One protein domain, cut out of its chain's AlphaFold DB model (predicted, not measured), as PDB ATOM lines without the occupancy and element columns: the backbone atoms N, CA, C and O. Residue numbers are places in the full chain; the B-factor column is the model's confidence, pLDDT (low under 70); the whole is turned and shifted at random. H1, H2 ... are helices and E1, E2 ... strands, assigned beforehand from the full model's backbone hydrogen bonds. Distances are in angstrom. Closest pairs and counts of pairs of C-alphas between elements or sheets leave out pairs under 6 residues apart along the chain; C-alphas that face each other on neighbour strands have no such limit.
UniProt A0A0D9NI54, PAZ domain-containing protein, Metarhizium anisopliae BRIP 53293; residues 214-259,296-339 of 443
ATOM      1  N   ALA A 214    -132.226 -39.123 105.490       86.00
ATOM      2  CA  ALA A 214    -131.776 -37.804 105.937       86.00
ATOM      3  C   ALA A 214    -130.293 -37.519 105.610       86.00
ATOM      4  O   ALA A 214    -129.742 -36.515 106.051       86.00
ATOM      5  N   ASN A 215    -129.645 -38.386 104.822       86.00
ATOM      6  CA  ASN A 215    -128.237 -38.308 104.432       86.00
ATOM      7  C   ASN A 215    -127.227 -38.436 105.594       86.00
ATOM      8  O   ASN A 215    -126.042 -38.125 105.445       86.00
ATOM      9  N   GLU A 216    -127.661 -38.948 106.742       85.31
ATOM     10  CA  GLU A 216    -126.823 -39.205 107.912       85.31
ATOM     11  C   GLU A 216    -126.131 -40.570 107.792       85.31
ATOM     12  O   GLU A 216    -126.699 -41.537 107.277       85.31
ATOM     13  N   VAL A 217    -124.891 -40.668 108.278       86.56
ATOM     14  CA  VAL A 217    -124.099 -41.906 108.229       86.56
ATOM     15  C   VAL A 217    -124.607 -42.908 109.268       86.56
ATOM     16  O   VAL A 217    -124.689 -42.611 110.456       86.56
ATOM     17  N   ILE A 218    -124.877 -44.132 108.819       86.06
ATOM     18  CA  ILE A 218    -125.317 -45.265 109.631       86.06
ATOM     19  C   ILE A 218    -124.078 -46.032 110.116       86.06
ATOM     20  O   ILE A 218    -123.406 -46.694 109.310       86.06
ATOM     21  N   PRO A 219    -123.755 -45.987 111.420       85.75
ATOM     22  CA  PRO A 219    -122.568 -46.644 111.942       85.75
ATOM     23  C   PRO A 219    -122.725 -48.169 111.912       85.75
ATOM     24  O   PRO A 219    -123.672 -48.746 112.449       85.75
ATOM     25  N   ARG A 220    -121.746 -48.862 111.324       89.06
ATOM     26  CA  ARG A 220    -121.689 -50.333 111.328       89.06
ATOM     27  C   ARG A 220    -121.053 -50.822 112.621       89.06
ATOM     28  O   ARG A 220    -119.841 -51.018 112.688       89.06
ATOM     29  N   VAL A 221    -121.874 -50.992 113.653       91.12
ATOM     30  CA  VAL A 221    -121.395 -51.368 114.988       91.12
ATOM     31  C   VAL A 221    -121.317 -52.881 115.160       91.12
ATOM     32  O   VAL A 221    -122.267 -53.613 114.884       91.12
ATOM     33  N   LYS A 222    -120.188 -53.351 115.686       92.94
ATOM     34  CA  LYS A 222    -119.967 -54.721 116.150       92.94
ATOM     35  C   LYS A 222    -119.578 -54.711 117.622       92.94
ATOM     36  O   LYS A 222    -119.050 -53.728 118.124       92.94
ATOM     37  N   THR A 223    -119.872 -55.799 118.326       95.50
ATOM     38  CA  THR A 223    -119.437 -55.994 119.716       95.50
ATOM     39  C   THR A 223    -118.357 -57.060 119.722       95.50
ATOM     40  O   THR A 223    -118.547 -58.119 119.129       95.50
ATOM     41  N   ILE A 224    -117.228 -56.786 120.366       96.31
ATOM     42  CA  ILE A 224    -116.140 -57.751 120.499       96.31
ATOM     43  C   ILE A 224    -116.589 -58.857 121.458       96.31
ATOM     44  O   ILE A 224    -116.881 -58.609 122.630       96.31
ATOM     45  N   PHE A 225    -116.655 -60.083 120.952       96.69
ATOM     46  CA  PHE A 225    -116.939 -61.275 121.743       96.69
ATOM     47  C   PHE A 225    -115.674 -61.786 122.443       96.69
ATOM     48  O   PHE A 225    -115.711 -62.112 123.632       96.69
ATOM     49  N   GLY A 226    -114.554 -61.798 121.720       96.31
ATOM     50  CA  GLY A 226    -113.242 -62.203 122.218       96.31
ATOM     51  C   GLY A 226    -112.171 -62.079 121.139       96.31
ATOM     52  O   GLY A 226    -112.371 -61.369 120.154       96.31
ATOM     53  N   LEU A 227    -111.048 -62.773 121.310       97.12
ATOM     54  CA  LEU A 227    -110.025 -62.915 120.276       97.12
ATOM     55  C   LEU A 227    -110.178 -64.260 119.550       97.12
ATOM     56  O   LEU A 227    -110.846 -65.175 120.044       97.12
ATOM     57  N   ALA A 228    -109.556 -64.375 118.375       97.00
ATOM     58  CA  ALA A 228    -109.514 -65.625 117.617       97.00
ATOM     59  C   ALA A 228    -108.919 -66.771 118.456       97.00
ATOM     60  O   ALA A 228    -107.866 -66.612 119.087       97.00
ATOM     61  N   ARG A 229    -109.580 -67.932 118.471       95.69
ATOM     62  CA  ARG A 229    -109.188 -69.087 119.292       95.69
ATOM     63  C   ARG A 229    -109.409 -70.414 118.563       95.69
ATOM     64  O   ARG A 229    -110.299 -70.535 117.741       95.69
ATOM     65  N   LYS A 230    -108.610 -71.433 118.895       96.38
ATOM     66  CA  LYS A 230    -108.620 -72.754 118.228       96.38
ATOM     67  C   LYS A 230    -109.953 -73.508 118.282       96.38
ATOM     68  O   LYS A 230    -110.190 -74.352 117.432       96.38
ATOM     69  N   ASP A 231    -110.769 -73.257 119.298       94.50
ATOM     70  CA  ASP A 231    -112.085 -73.873 119.488       94.50
ATOM     71  C   ASP A 231    -113.212 -73.130 118.751       94.50
ATOM     72  O   ASP A 231    -114.359 -73.581 118.776       94.50
ATOM     73  N   ASP A 232    -112.910 -72.012 118.085       96.31
ATOM     74  CA  ASP A 232    -113.884 -71.290 117.275       96.31
ATOM     75  C   ASP A 232    -114.328 -72.143 116.072       96.31
ATOM     76  O   ASP A 232    -113.522 -72.707 115.337       96.31
ATOM     77  N   GLY A 233    -115.637 -72.215 115.850       94.94
ATOM     78  CA  GLY A 233    -116.260 -72.920 114.737       94.94
ATOM     79  C   GLY A 233    -116.253 -74.444 114.852       94.94
ATOM     80  O   GLY A 233    -116.514 -75.092 113.849       94.94
ATOM     81  N   HIS A 234    -116.018 -75.038 116.033       92.56
ATOM     82  CA  HIS A 234    -115.935 -76.503 116.220       92.56
ATOM     83  C   HIS A 234    -117.111 -77.304 115.611       92.56
ATOM     84  O   HIS A 234    -116.950 -78.466 115.253       92.56
ATOM     85  N   GLY A 235    -118.306 -76.711 115.497       91.06
ATOM     86  CA  GLY A 235    -119.485 -77.345 114.889       91.06
ATOM     87  C   GLY A 235    -119.688 -77.082 113.388       91.06
ATOM     88  O   GLY A 235    -120.694 -77.521 112.837       91.06
ATOM     89  N   MET A 236    -118.801 -76.332 112.731       93.31
ATOM     90  CA  MET A 236    -118.901 -76.000 111.306       93.31
ATOM     91  C   MET A 236    -118.345 -77.139 110.442       93.31
ATOM     92  O   MET A 236    -117.405 -77.817 110.838       93.31
ATOM     93  N   ALA A 237    -118.874 -77.308 109.224       93.88
ATOM     94  CA  ALA A 237    -118.328 -78.268 108.254       93.88
ATOM     95  C   ALA A 237    -116.857 -77.965 107.905       93.88
ATOM     96  O   ALA A 237    -116.045 -78.870 107.726       93.88
ATOM     97  N   HIS A 238    -116.519 -76.674 107.855       94.62
ATOM     98  CA  HIS A 238    -115.174 -76.175 107.601       94.62
ATOM     99  C   HIS A 238    -114.794 -75.162 108.694       94.62
ATOM    100  O   HIS A 238    -115.003 -73.957 108.517       94.62
ATOM    101  N   PRO A 239    -114.319 -75.631 109.864       95.94
ATOM    102  CA  PRO A 239    -113.934 -74.754 110.962       95.94
ATOM    103  C   PRO A 239    -112.716 -73.897 110.581       95.94
ATOM    104  O   PRO A 239    -111.846 -74.353 109.834       95.94
ATOM    105  N   PRO A 240    -112.610 -72.661 111.098       97.31
ATOM    106  CA  PRO A 240    -111.441 -71.825 110.867       97.31
ATOM    107  C   PRO A 240    -110.172 -72.467 111.441       97.31
ATOM    108  O   PRO A 240    -110.182 -73.083 112.507       97.31
ATOM    109  N   ARG A 241    -109.049 -72.289 110.744       97.56
ATOM    110  CA  ARG A 241    -107.738 -72.795 111.167       97.56
ATOM    111  C   ARG A 241    -106.984 -71.675 111.857       97.56
ATOM    112  O   ARG A 241    -106.699 -70.647 111.250       97.56
ATOM    113  N   ILE A 242    -106.693 -71.862 113.142       97.56
ATOM    114  CA  ILE A 242    -106.113 -70.823 113.997       97.56
ATOM    115  C   ILE A 242    -104.856 -71.359 114.664       97.56
ATOM    116  O   ILE A 242    -104.894 -72.345 115.403       97.56
ATOM    117  N   ARG A 243    -103.728 -70.681 114.445       96.25
ATOM    118  CA  ARG A 243    -102.432 -71.128 114.971       96.25
ATOM    119  C   ARG A 243    -102.351 -71.081 116.497       96.25
ATOM    120  O   ARG A 243    -101.855 -72.021 117.123       96.25
ATOM    121  N   GLN A 244    -102.834 -69.997 117.101       95.44
ATOM    122  CA  GLN A 244    -102.771 -69.747 118.543       95.44
ATOM    123  C   GLN A 244    -103.876 -68.790 119.005       95.44
ATOM    124  O   GLN A 244    -104.513 -68.124 118.194       95.44
ATOM    125  N   HIS A 245    -104.105 -68.714 120.317       96.69
ATOM    126  CA  HIS A 245    -105.044 -67.750 120.886       96.69
ATOM    127  C   HIS A 245    -104.582 -66.314 120.595       96.69
ATOM    128  O   HIS A 245    -103.446 -65.958 120.903       96.69
ATOM    129  N   GLY A 246    -105.466 -65.486 120.040       95.44
ATOM    130  CA  GLY A 246    -105.128 -64.132 119.606       95.44
ATOM    131  C   GLY A 246    -104.184 -64.097 118.404       95.44
ATOM    132  O   GLY A 246    -103.375 -63.181 118.304       95.44
ATOM    133  N   ALA A 247    -104.254 -65.097 117.520       96.94
ATOM    134  CA  ALA A 247    -103.497 -65.110 116.272       96.94
ATOM    135  C   ALA A 247    -103.804 -63.885 115.389       96.94
ATOM    136  O   ALA A 247    -104.921 -63.353 115.390       96.94
ATOM    137  N   GLY A 248    -102.786 -63.452 114.643       97.06
ATOM    138  CA  GLY A 248    -102.881 -62.349 113.692       97.06
ATOM    139  C   GLY A 248    -103.517 -62.756 112.363       97.06
ATOM    140  O   GLY A 248    -103.812 -63.923 112.115       97.06
ATOM    141  N   ALA A 249    -103.700 -61.785 111.471       97.44
ATOM    142  CA  ALA A 249    -104.439 -61.953 110.220       97.44
ATOM    143  C   ALA A 249    -103.820 -62.962 109.235       97.44
ATOM    144  O   ALA A 249    -104.538 -63.511 108.401       97.44
ATOM    145  N   LYS A 250    -102.507 -63.209 109.324       97.69
ATOM    146  CA  LYS A 250    -101.797 -64.209 108.505       97.69
ATOM    147  C   LYS A 250    -101.878 -65.630 109.073       97.69
ATOM    148  O   LYS A 250    -101.678 -66.582 108.334       97.69
ATOM    149  N   ASP A 251    -102.175 -65.769 110.364       97.94
ATOM    150  CA  ASP A 251    -102.182 -67.044 111.097       97.94
ATOM    151  C   ASP A 251    -103.611 -67.550 111.398       97.94
ATOM    152  O   ASP A 251    -103.804 -68.465 112.210       97.94
ATOM    153  N   VAL A 252    -104.619 -66.925 110.779       97.88
ATOM    154  CA  VAL A 252    -106.031 -67.314 110.853       97.88
ATOM    155  C   VAL A 252    -106.577 -67.470 109.445       97.88
ATOM    156  O   VAL A 252    -106.610 -66.507 108.675       97.88
ATOM    157  N   GLU A 253    -107.050 -68.672 109.141       97.81
ATOM    158  CA  GLU A 253    -107.707 -69.003 107.881       97.81
ATOM    159  C   GLU A 253    -109.173 -69.349 108.117       97.81
ATOM    160  O   GLU A 253    -109.528 -69.980 109.115       97.81
ATOM    161  N   PHE A 254    -110.027 -68.986 107.169       96.81
ATOM    162  CA  PHE A 254    -111.417 -69.422 107.141       96.81
ATOM    163  C   PHE A 254    -111.766 -69.982 105.766       96.81
ATOM    164  O   PHE A 254    -111.085 -69.708 104.775       96.81
ATOM    165  N   TRP A 255    -112.809 -70.803 105.723       96.50
ATOM    166  CA  TRP A 255    -113.306 -71.374 104.481       96.50
ATOM    167  C   TRP A 255    -114.081 -70.329 103.682       96.50
ATOM    168  O   TRP A 255    -115.053 -69.756 104.176       96.50
ATOM    169  N   LEU A 256    -113.640 -70.084 102.452       94.00
ATOM    170  CA  LEU A 256    -114.314 -69.250 101.472       94.00
ATOM    171  C   LEU A 256    -114.913 -70.159 100.399       94.00
ATOM    172  O   LEU A 256    -114.178 -70.825  99.665       94.00
ATOM    173  N   ASP A 257    -116.240 -70.173 100.314       90.56
ATOM    174  CA  ASP A 257    -116.953 -70.862  99.240       90.56
ATOM    175  C   ASP A 257    -116.604 -70.213  97.889       90.56
ATOM    176  O   ASP A 257    -116.518 -68.987  97.777       90.56
ATOM    177  N   GLY A 258    -116.374 -71.027  96.862       77.94
ATOM    178  CA  GLY A 258    -116.138 -70.570  95.494       77.94
ATOM    179  C   GLY A 258    -117.413 -70.021  94.863       77.94
ATOM    180  O   GLY A 258    -118.526 -70.413  95.214       77.94
ATOM    181  N   GLU A 259    -117.239 -69.063  93.958       56.34
ATOM    182  CA  GLU A 259    -118.306 -68.216  93.432       56.34
ATOM    183  C   GLU A 259    -119.435 -69.007  92.746       56.34
ATOM    184  O   GLU A 259    -119.343 -69.392  91.585       56.34
ATOM    185  N   ARG A 296    -112.149 -72.880  99.265       94.88
ATOM    186  CA  ARG A 296    -110.753 -72.900  99.721       94.88
ATOM    187  C   ARG A 296    -110.584 -72.198 101.053       94.88
ATOM    188  O   ARG A 296    -111.285 -71.237 101.357       94.88
ATOM    189  N   TYR A 297    -109.586 -72.627 101.817       96.81
ATOM    190  CA  TYR A 297    -109.109 -71.835 102.943       96.81
ATOM    191  C   TYR A 297    -108.374 -70.595 102.426       96.81
ATOM    192  O   TYR A 297    -107.617 -70.651 101.453       96.81
ATOM    193  N   ILE A 298    -108.638 -69.461 103.064       97.62
ATOM    194  CA  ILE A 298    -107.972 -68.190 102.802       97.62
ATOM    195  C   ILE A 298    -107.619 -67.536 104.135       97.62
ATOM    196  O   ILE A 298    -108.415 -67.571 105.078       97.62
ATOM    197  N   THR A 299    -106.431 -66.936 104.224       98.31
ATOM    198  CA  THR A 299    -106.061 -66.141 105.398       98.31
ATOM    199  C   THR A 299    -106.939 -64.892 105.484       98.31
ATOM    200  O   THR A 299    -107.353 -64.328 104.466       98.31
ATOM    201  N   VAL A 300    -107.204 -64.402 106.696       97.88
ATOM    202  CA  VAL A 300    -107.914 -63.122 106.865       97.88
ATOM    203  C   VAL A 300    -107.137 -61.980 106.198       97.88
ATOM    204  O   VAL A 300    -107.743 -61.086 105.611       97.88
ATOM    205  N   PHE A 301    -105.801 -62.026 106.226       98.06
ATOM    206  CA  PHE A 301    -104.940 -61.069 105.531       98.06
ATOM    207  C   PHE A 301    -105.203 -61.044 104.017       98.06
ATOM    208  O   PHE A 301    -105.455 -59.979 103.454       98.06
ATOM    209  N   ASP A 302    -105.190 -62.209 103.364       97.94
ATOM    210  CA  ASP A 302    -105.413 -62.311 101.920       97.94
ATOM    211  C   ASP A 302    -106.839 -61.946 101.533       97.94
ATOM    212  O   ASP A 302    -107.039 -61.277 100.522       97.94
ATOM    213  N   PHE A 303    -107.823 -62.322 102.350       97.56
ATOM    214  CA  PHE A 303    -109.212 -61.936 102.128       97.56
ATOM    215  C   PHE A 303    -109.386 -60.414 102.145       97.56
ATOM    216  O   PHE A 303    -109.957 -59.852 101.215       97.56
ATOM    217  N   PHE A 304    -108.843 -59.718 103.148       97.50
ATOM    218  CA  PHE A 304    -108.935 -58.256 103.203       97.50
ATOM    219  C   PHE A 304    -108.177 -57.574 102.058       97.50
ATOM    220  O   PHE A 304    -108.666 -56.585 101.502       97.50
ATOM    221  N   ARG A 305    -107.028 -58.129 101.658       97.06
ATOM    222  CA  ARG A 305    -106.257 -57.641 100.511       97.06
ATOM    223  C   ARG A 305    -107.018 -57.802  99.194       97.06
ATOM    224  O   ARG A 305    -107.065 -56.853  98.427       97.06
ATOM    225  N   ILE A 306    -107.605 -58.970  98.935       95.75
ATOM    226  CA  ILE A 306    -108.257 -59.290  97.654       95.75
ATOM    227  C   ILE A 306    -109.664 -58.685  97.582       95.75
ATOM    228  O   ILE A 306    -110.009 -58.044  96.597       95.75
ATOM    229  N   THR A 307    -110.481 -58.862  98.621       94.81
ATOM    230  CA  THR A 307    -111.908 -58.501  98.600       94.81
ATOM    231  C   THR A 307    -112.157 -57.023  98.890       94.81
ATOM    232  O   THR A 307    -113.080 -56.440  98.329       94.81
ATOM    233  N   TYR A 308    -111.351 -56.405  99.759       95.06
ATOM    234  CA  TYR A 308    -111.535 -55.005 100.165       95.06
ATOM    235  C   TYR A 308    -110.417 -54.077  99.679       95.06
ATOM    236  O   TYR A 308    -110.394 -52.912 100.072       95.06
ATOM    237  N   ASN A 309    -109.478 -54.580  98.865       94.38
ATOM    238  CA  ASN A 309    -108.276 -53.856  98.443       94.38
ATOM    239  C   ASN A 309    -107.532 -53.203  99.629       94.38
ATOM    240  O   ASN A 309    -107.076 -52.060  99.561       94.38
ATOM    241  N   ARG A 310    -107.476 -53.906 100.772       93.44
ATOM    242  CA  ARG A 310    -106.942 -53.376 102.031       93.44
ATOM    243  C   ARG A 310    -105.735 -54.180 102.494       93.44
ATOM    244  O   ARG A 310    -105.873 -55.281 103.023       93.44
ATOM    245  N   VAL A 311    -104.548 -53.594 102.353       95.94
ATOM    246  CA  VAL A 311    -103.306 -54.157 102.899       95.94
ATOM    247  C   VAL A 311    -103.162 -53.750 104.366       95.94
ATOM    248  O   VAL A 311    -103.019 -52.567 104.680       95.94
ATOM    249  N   LEU A 312    -103.218 -54.744 105.254       95.88
ATOM    250  CA  LEU A 312    -103.044 -54.573 106.698       95.88
ATOM    251  C   LEU A 312    -101.587 -54.217 107.020       95.88
ATOM    252  O   LEU A 312    -100.674 -54.930 106.602       95.88
ATOM    253  N   GLN A 313    -101.378 -53.129 107.763       96.62
ATOM    254  CA  GLN A 313    -100.058 -52.616 108.156       96.62
ATOM    255  C   GLN A 313     -99.500 -53.340 109.385       96.62
ATOM    256  O   GLN A 313     -98.287 -53.433 109.573       96.62
ATOM    257  N   HIS A 314    -100.380 -53.881 110.221       95.81
ATOM    258  CA  HIS A 314    -100.042 -54.589 111.446       95.81
ATOM    259  C   HIS A 314    -100.717 -55.970 111.482       95.81
ATOM    260  O   HIS A 314    -101.496 -56.266 112.395       95.81
ATOM    261  N   PRO A 315    -100.404 -56.860 110.517       96.38
ATOM    262  CA  PRO A 315    -101.032 -58.176 110.411       96.38
ATOM    263  C   PRO A 315    -100.768 -59.090 111.616       96.38
ATOM    264  O   PRO A 315    -101.455 -60.095 111.771       96.38
ATOM    265  N   GLN A 316     -99.782 -58.763 112.454       95.00
ATOM    266  CA  GLN A 316     -99.458 -59.458 113.698       95.00
ATOM    267  C   GLN A 316    -100.415 -59.137 114.856       95.00
ATOM    268  O   GLN A 316    -100.406 -59.855 115.854       95.00
ATOM    269  N   LEU A 317    -101.216 -58.065 114.765       96.00
ATOM    270  CA  LEU A 317    -102.176 -57.734 115.817       96.00
ATOM    271  C   LEU A 317    -103.242 -58.833 115.937       96.00
ATOM    272  O   LEU A 317    -103.739 -59.300 114.908       96.00
ATOM    273  N   PRO A 318    -103.641 -59.210 117.167       96.62
ATOM    274  CA  PRO A 318    -104.685 -60.202 117.376       96.62
ATOM    275  C   PRO A 318    -105.980 -59.867 116.634       96.62
ATOM    276  O   PRO A 318    -106.508 -58.759 116.753       96.62
ATOM    277  N   LEU A 319    -106.524 -60.849 115.916       97.50
ATOM    278  CA  LEU A 319    -107.855 -60.737 115.330       97.50
ATOM    279  C   LEU A 319    -108.929 -60.762 116.416       97.50
ATOM    280  O   LEU A 319    -108.940 -61.641 117.285       97.50
ATOM    281  N   ILE A 320    -109.871 -59.826 116.323       97.81
ATOM    282  CA  ILE A 320    -111.062 -59.821 117.169       97.81
ATOM    283  C   ILE A 320    -112.136 -60.719 116.553       97.81
ATOM    284  O   ILE A 320    -112.363 -60.701 115.344       97.81
ATOM    285  N   ASN A 321    -112.817 -61.492 117.392       97.75
ATOM    286  CA  ASN A 321    -114.031 -62.215 117.037       97.75
ATOM    287  C   ASN A 321    -115.242 -61.359 117.444       97.75
ATOM    288  O   ASN A 321    -115.429 -61.058 118.623       97.75
ATOM    289  N   CYS A 322    -116.064 -60.961 116.475       96.69
ATOM    290  CA  CYS A 322    -117.310 -60.207 116.667       96.69
ATOM    291  C   CYS A 322    -118.581 -61.061 116.499       96.69
ATOM    292  O   CYS A 322    -119.687 -60.518 116.479       96.69
ATOM    293  N   GLY A 323    -118.419 -62.374 116.324       94.88
ATOM    294  CA  GLY A 323    -119.491 -63.363 116.277       94.88
ATOM    295  C   GLY A 323    -119.659 -64.044 117.634       94.88
ATOM    296  O   GLY A 323    -119.834 -63.386 118.659       94.88
ATOM    297  N   ASN A 324    -119.607 -65.371 117.642       94.12
ATOM    298  CA  ASN A 324    -119.524 -66.196 118.850       94.12
ATOM    299  C   ASN A 324    -118.563 -67.378 118.613       94.12
ATOM    300  O   ASN A 324    -117.860 -67.397 117.601       94.12
ATOM    301  N   ARG A 325    -118.482 -68.328 119.557       93.94
ATOM    302  CA  ARG A 325    -117.626 -69.515 119.398       93.94
ATOM    303  C   ARG A 325    -118.163 -70.442 118.309       93.94
ATOM    304  O   ARG A 325    -117.378 -71.042 117.599       93.94
ATOM    305  N   GLU A 326    -119.477 -70.549 118.139       94.75
ATOM    306  CA  GLU A 326    -120.099 -71.466 117.177       94.75
ATOM    307  C   GLU A 326    -120.066 -70.934 115.735       94.75
ATOM    308  O   GLU A 326    -119.929 -71.700 114.789       94.75
ATOM    309  N   ASN A 327    -120.194 -69.617 115.577       94.38
ATOM    310  CA  ASN A 327    -120.246 -68.867 114.325       94.38
ATOM    311  C   ASN A 327    -119.309 -67.648 114.453       94.38
ATOM    312  O   ASN A 327    -119.768 -66.527 114.724       94.38
ATOM    313  N   PRO A 328    -117.988 -67.860 114.341       96.38
ATOM    314  CA  PRO A 328    -117.007 -66.798 114.503       96.38
ATOM    315  C   PRO A 328    -117.040 -65.798 113.343       96.38
ATOM    316  O   PRO A 328    -117.343 -66.136 112.201       96.38
ATOM    317  N   MET A 329    -116.698 -64.545 113.642       96.56
ATOM    318  CA  MET A 329    -116.556 -63.470 112.654       96.56
ATOM    319  C   MET A 329    -115.293 -62.677 112.969       96.56
ATOM    320  O   MET A 329    -115.291 -61.892 113.917       96.56
ATOM    321  N   TYR A 330    -114.234 -62.877 112.186       97.88
ATOM    322  CA  TYR A 330    -112.945 -62.234 112.427       97.88
ATOM    323  C   TYR A 330    -112.845 -60.874 111.748       97.88
ATOM    324  O   TYR A 330    -113.145 -60.739 110.562       97.88
ATOM    325  N   LEU A 331    -112.382 -59.875 112.497       98.00
ATOM    326  CA  LEU A 331    -112.064 -58.549 111.977       98.00
ATOM    327  C   LEU A 331    -110.638 -58.150 112.391       98.00
ATOM    328  O   LEU A 331    -110.278 -58.302 113.561       98.00
ATOM    329  N   PRO A 332    -109.819 -57.618 111.465       98.06
ATOM    330  CA  PRO A 332    -108.577 -56.935 111.806       98.06
ATOM    331  C   PRO A 332    -108.840 -55.727 112.705       98.06
ATOM    332  O   PRO A 332    -109.758 -54.946 112.453       98.06
ATOM    333  N   ALA A 333    -108.002 -55.523 113.723       96.88
ATOM    334  CA  ALA A 333    -108.138 -54.359 114.597       96.88
ATOM    335  C   ALA A 333    -108.049 -53.035 113.816       96.88
ATOM    336  O   ALA A 333    -108.762 -52.084 114.119       96.88
ATOM    337  N   GLU A 334    -107.241 -53.001 112.755       97.19
ATOM    338  CA  GLU A 334    -107.027 -51.839 111.880       97.19
ATOM    339  C   GLU A 334    -108.287 -51.325 111.173       97.19
ATOM    340  O   GLU A 334    -108.306 -50.190 110.701       97.19
ATOM    341  N   VAL A 335    -109.344 -52.137 111.090       96.94
ATOM    342  CA  VAL A 335    -110.614 -51.747 110.461       96.94
ATOM    343  C   VAL A 335    -111.708 -51.460 111.488       96.94
ATOM    344  O   VAL A 335    -112.895 -51.526 111.159       96.94
ATOM    345  N   CYS A 336    -111.323 -51.206 112.743       97.50
ATOM    346  CA  CYS A 336    -112.220 -51.009 113.875       97.50
ATOM    347  C   CYS A 336    -111.891 -49.732 114.658       97.50
ATOM    348  O   CYS A 336    -110.736 -49.452 114.978       97.50
ATOM    349  N   VAL A 337    -112.934 -48.981 115.013       97.62
ATOM    350  CA  VAL A 337    -112.853 -47.741 115.801       97.62
ATOM    351  C   VAL A 337    -113.743 -47.867 117.035       97.62
ATOM    352  O   VAL A 337    -114.905 -48.243 116.933       97.62
ATOM    353  N   VAL A 338    -113.206 -47.569 118.211       96.94
ATOM    354  CA  VAL A 338    -113.892 -47.610 119.506       96.94
ATOM    355  C   VAL A 338    -114.694 -46.322 119.702       96.94
ATOM    356  O   VAL A 338    -114.154 -45.225 119.572       96.94
ATOM    357  N   PHE A 339    -115.982 -46.450 120.038       90.94
ATOM    358  CA  PHE A 339    -116.846 -45.310 120.365       90.94
ATOM    359  C   PHE A 339    -116.516 -44.713 121.734       90.94
ATOM    360  O   PHE A 339    -116.198 -45.450 122.670       90.94
TER     361      PHE A 339
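This is residues 214 to 259 and 296 to 339 of the 443 residues of the protein "PAZ domain-containing protein" of Metarhizium anisopliae BRIP 53293 (UniProt A0A0D9NI54). With little regular structure, the domain is a body of two long loop stretches, residues 308 to 335, which pass through the middle, and residues 224 to 251, tied to them by the short antiparallel pairing of residues 226 to 227 with 320 to 321, with the small antiparallel sheet E2-E3 and the helix H1 together at one side; residues 214 to 219 stick out. The 90 printed residues hold E1, E2, E3, H1 and E4 in order, class mixed, with 24 residues in named elements. It is compact, radius of gyration of the C-alphas 13.5 A, spanning 43 by 28 by 25 A.

E1, residues 221 to 223, and E4, residues 336 to 338, are near each other. E2, residues 252 to 257, and E3, residues 296 to 299, are antiparallel; N 254 and O 298 are within hydrogen-bond range, 3.0 A. The closest C-alphas of E2 and H1, residues 300 to 307, are Glu 253 and Val 300, 6.0 A. Every O i to N i+4 pair in H1 is within hydrogen-bond range.

E1 (6.9 A) begins at (-121.395, -51.368, 114.988); E2 is 16.3 A, E3 10.0 A, H1 10.3 A; E4 (6.8 A) ends at (-113.892, -47.610, 119.506).

Residues 260 to 295 are not printed; C-alphas 259 and 296 are 10.9 A apart. Links E1 to E2 and H1 to E4 are long. Residue 259 has pLDDT under 70.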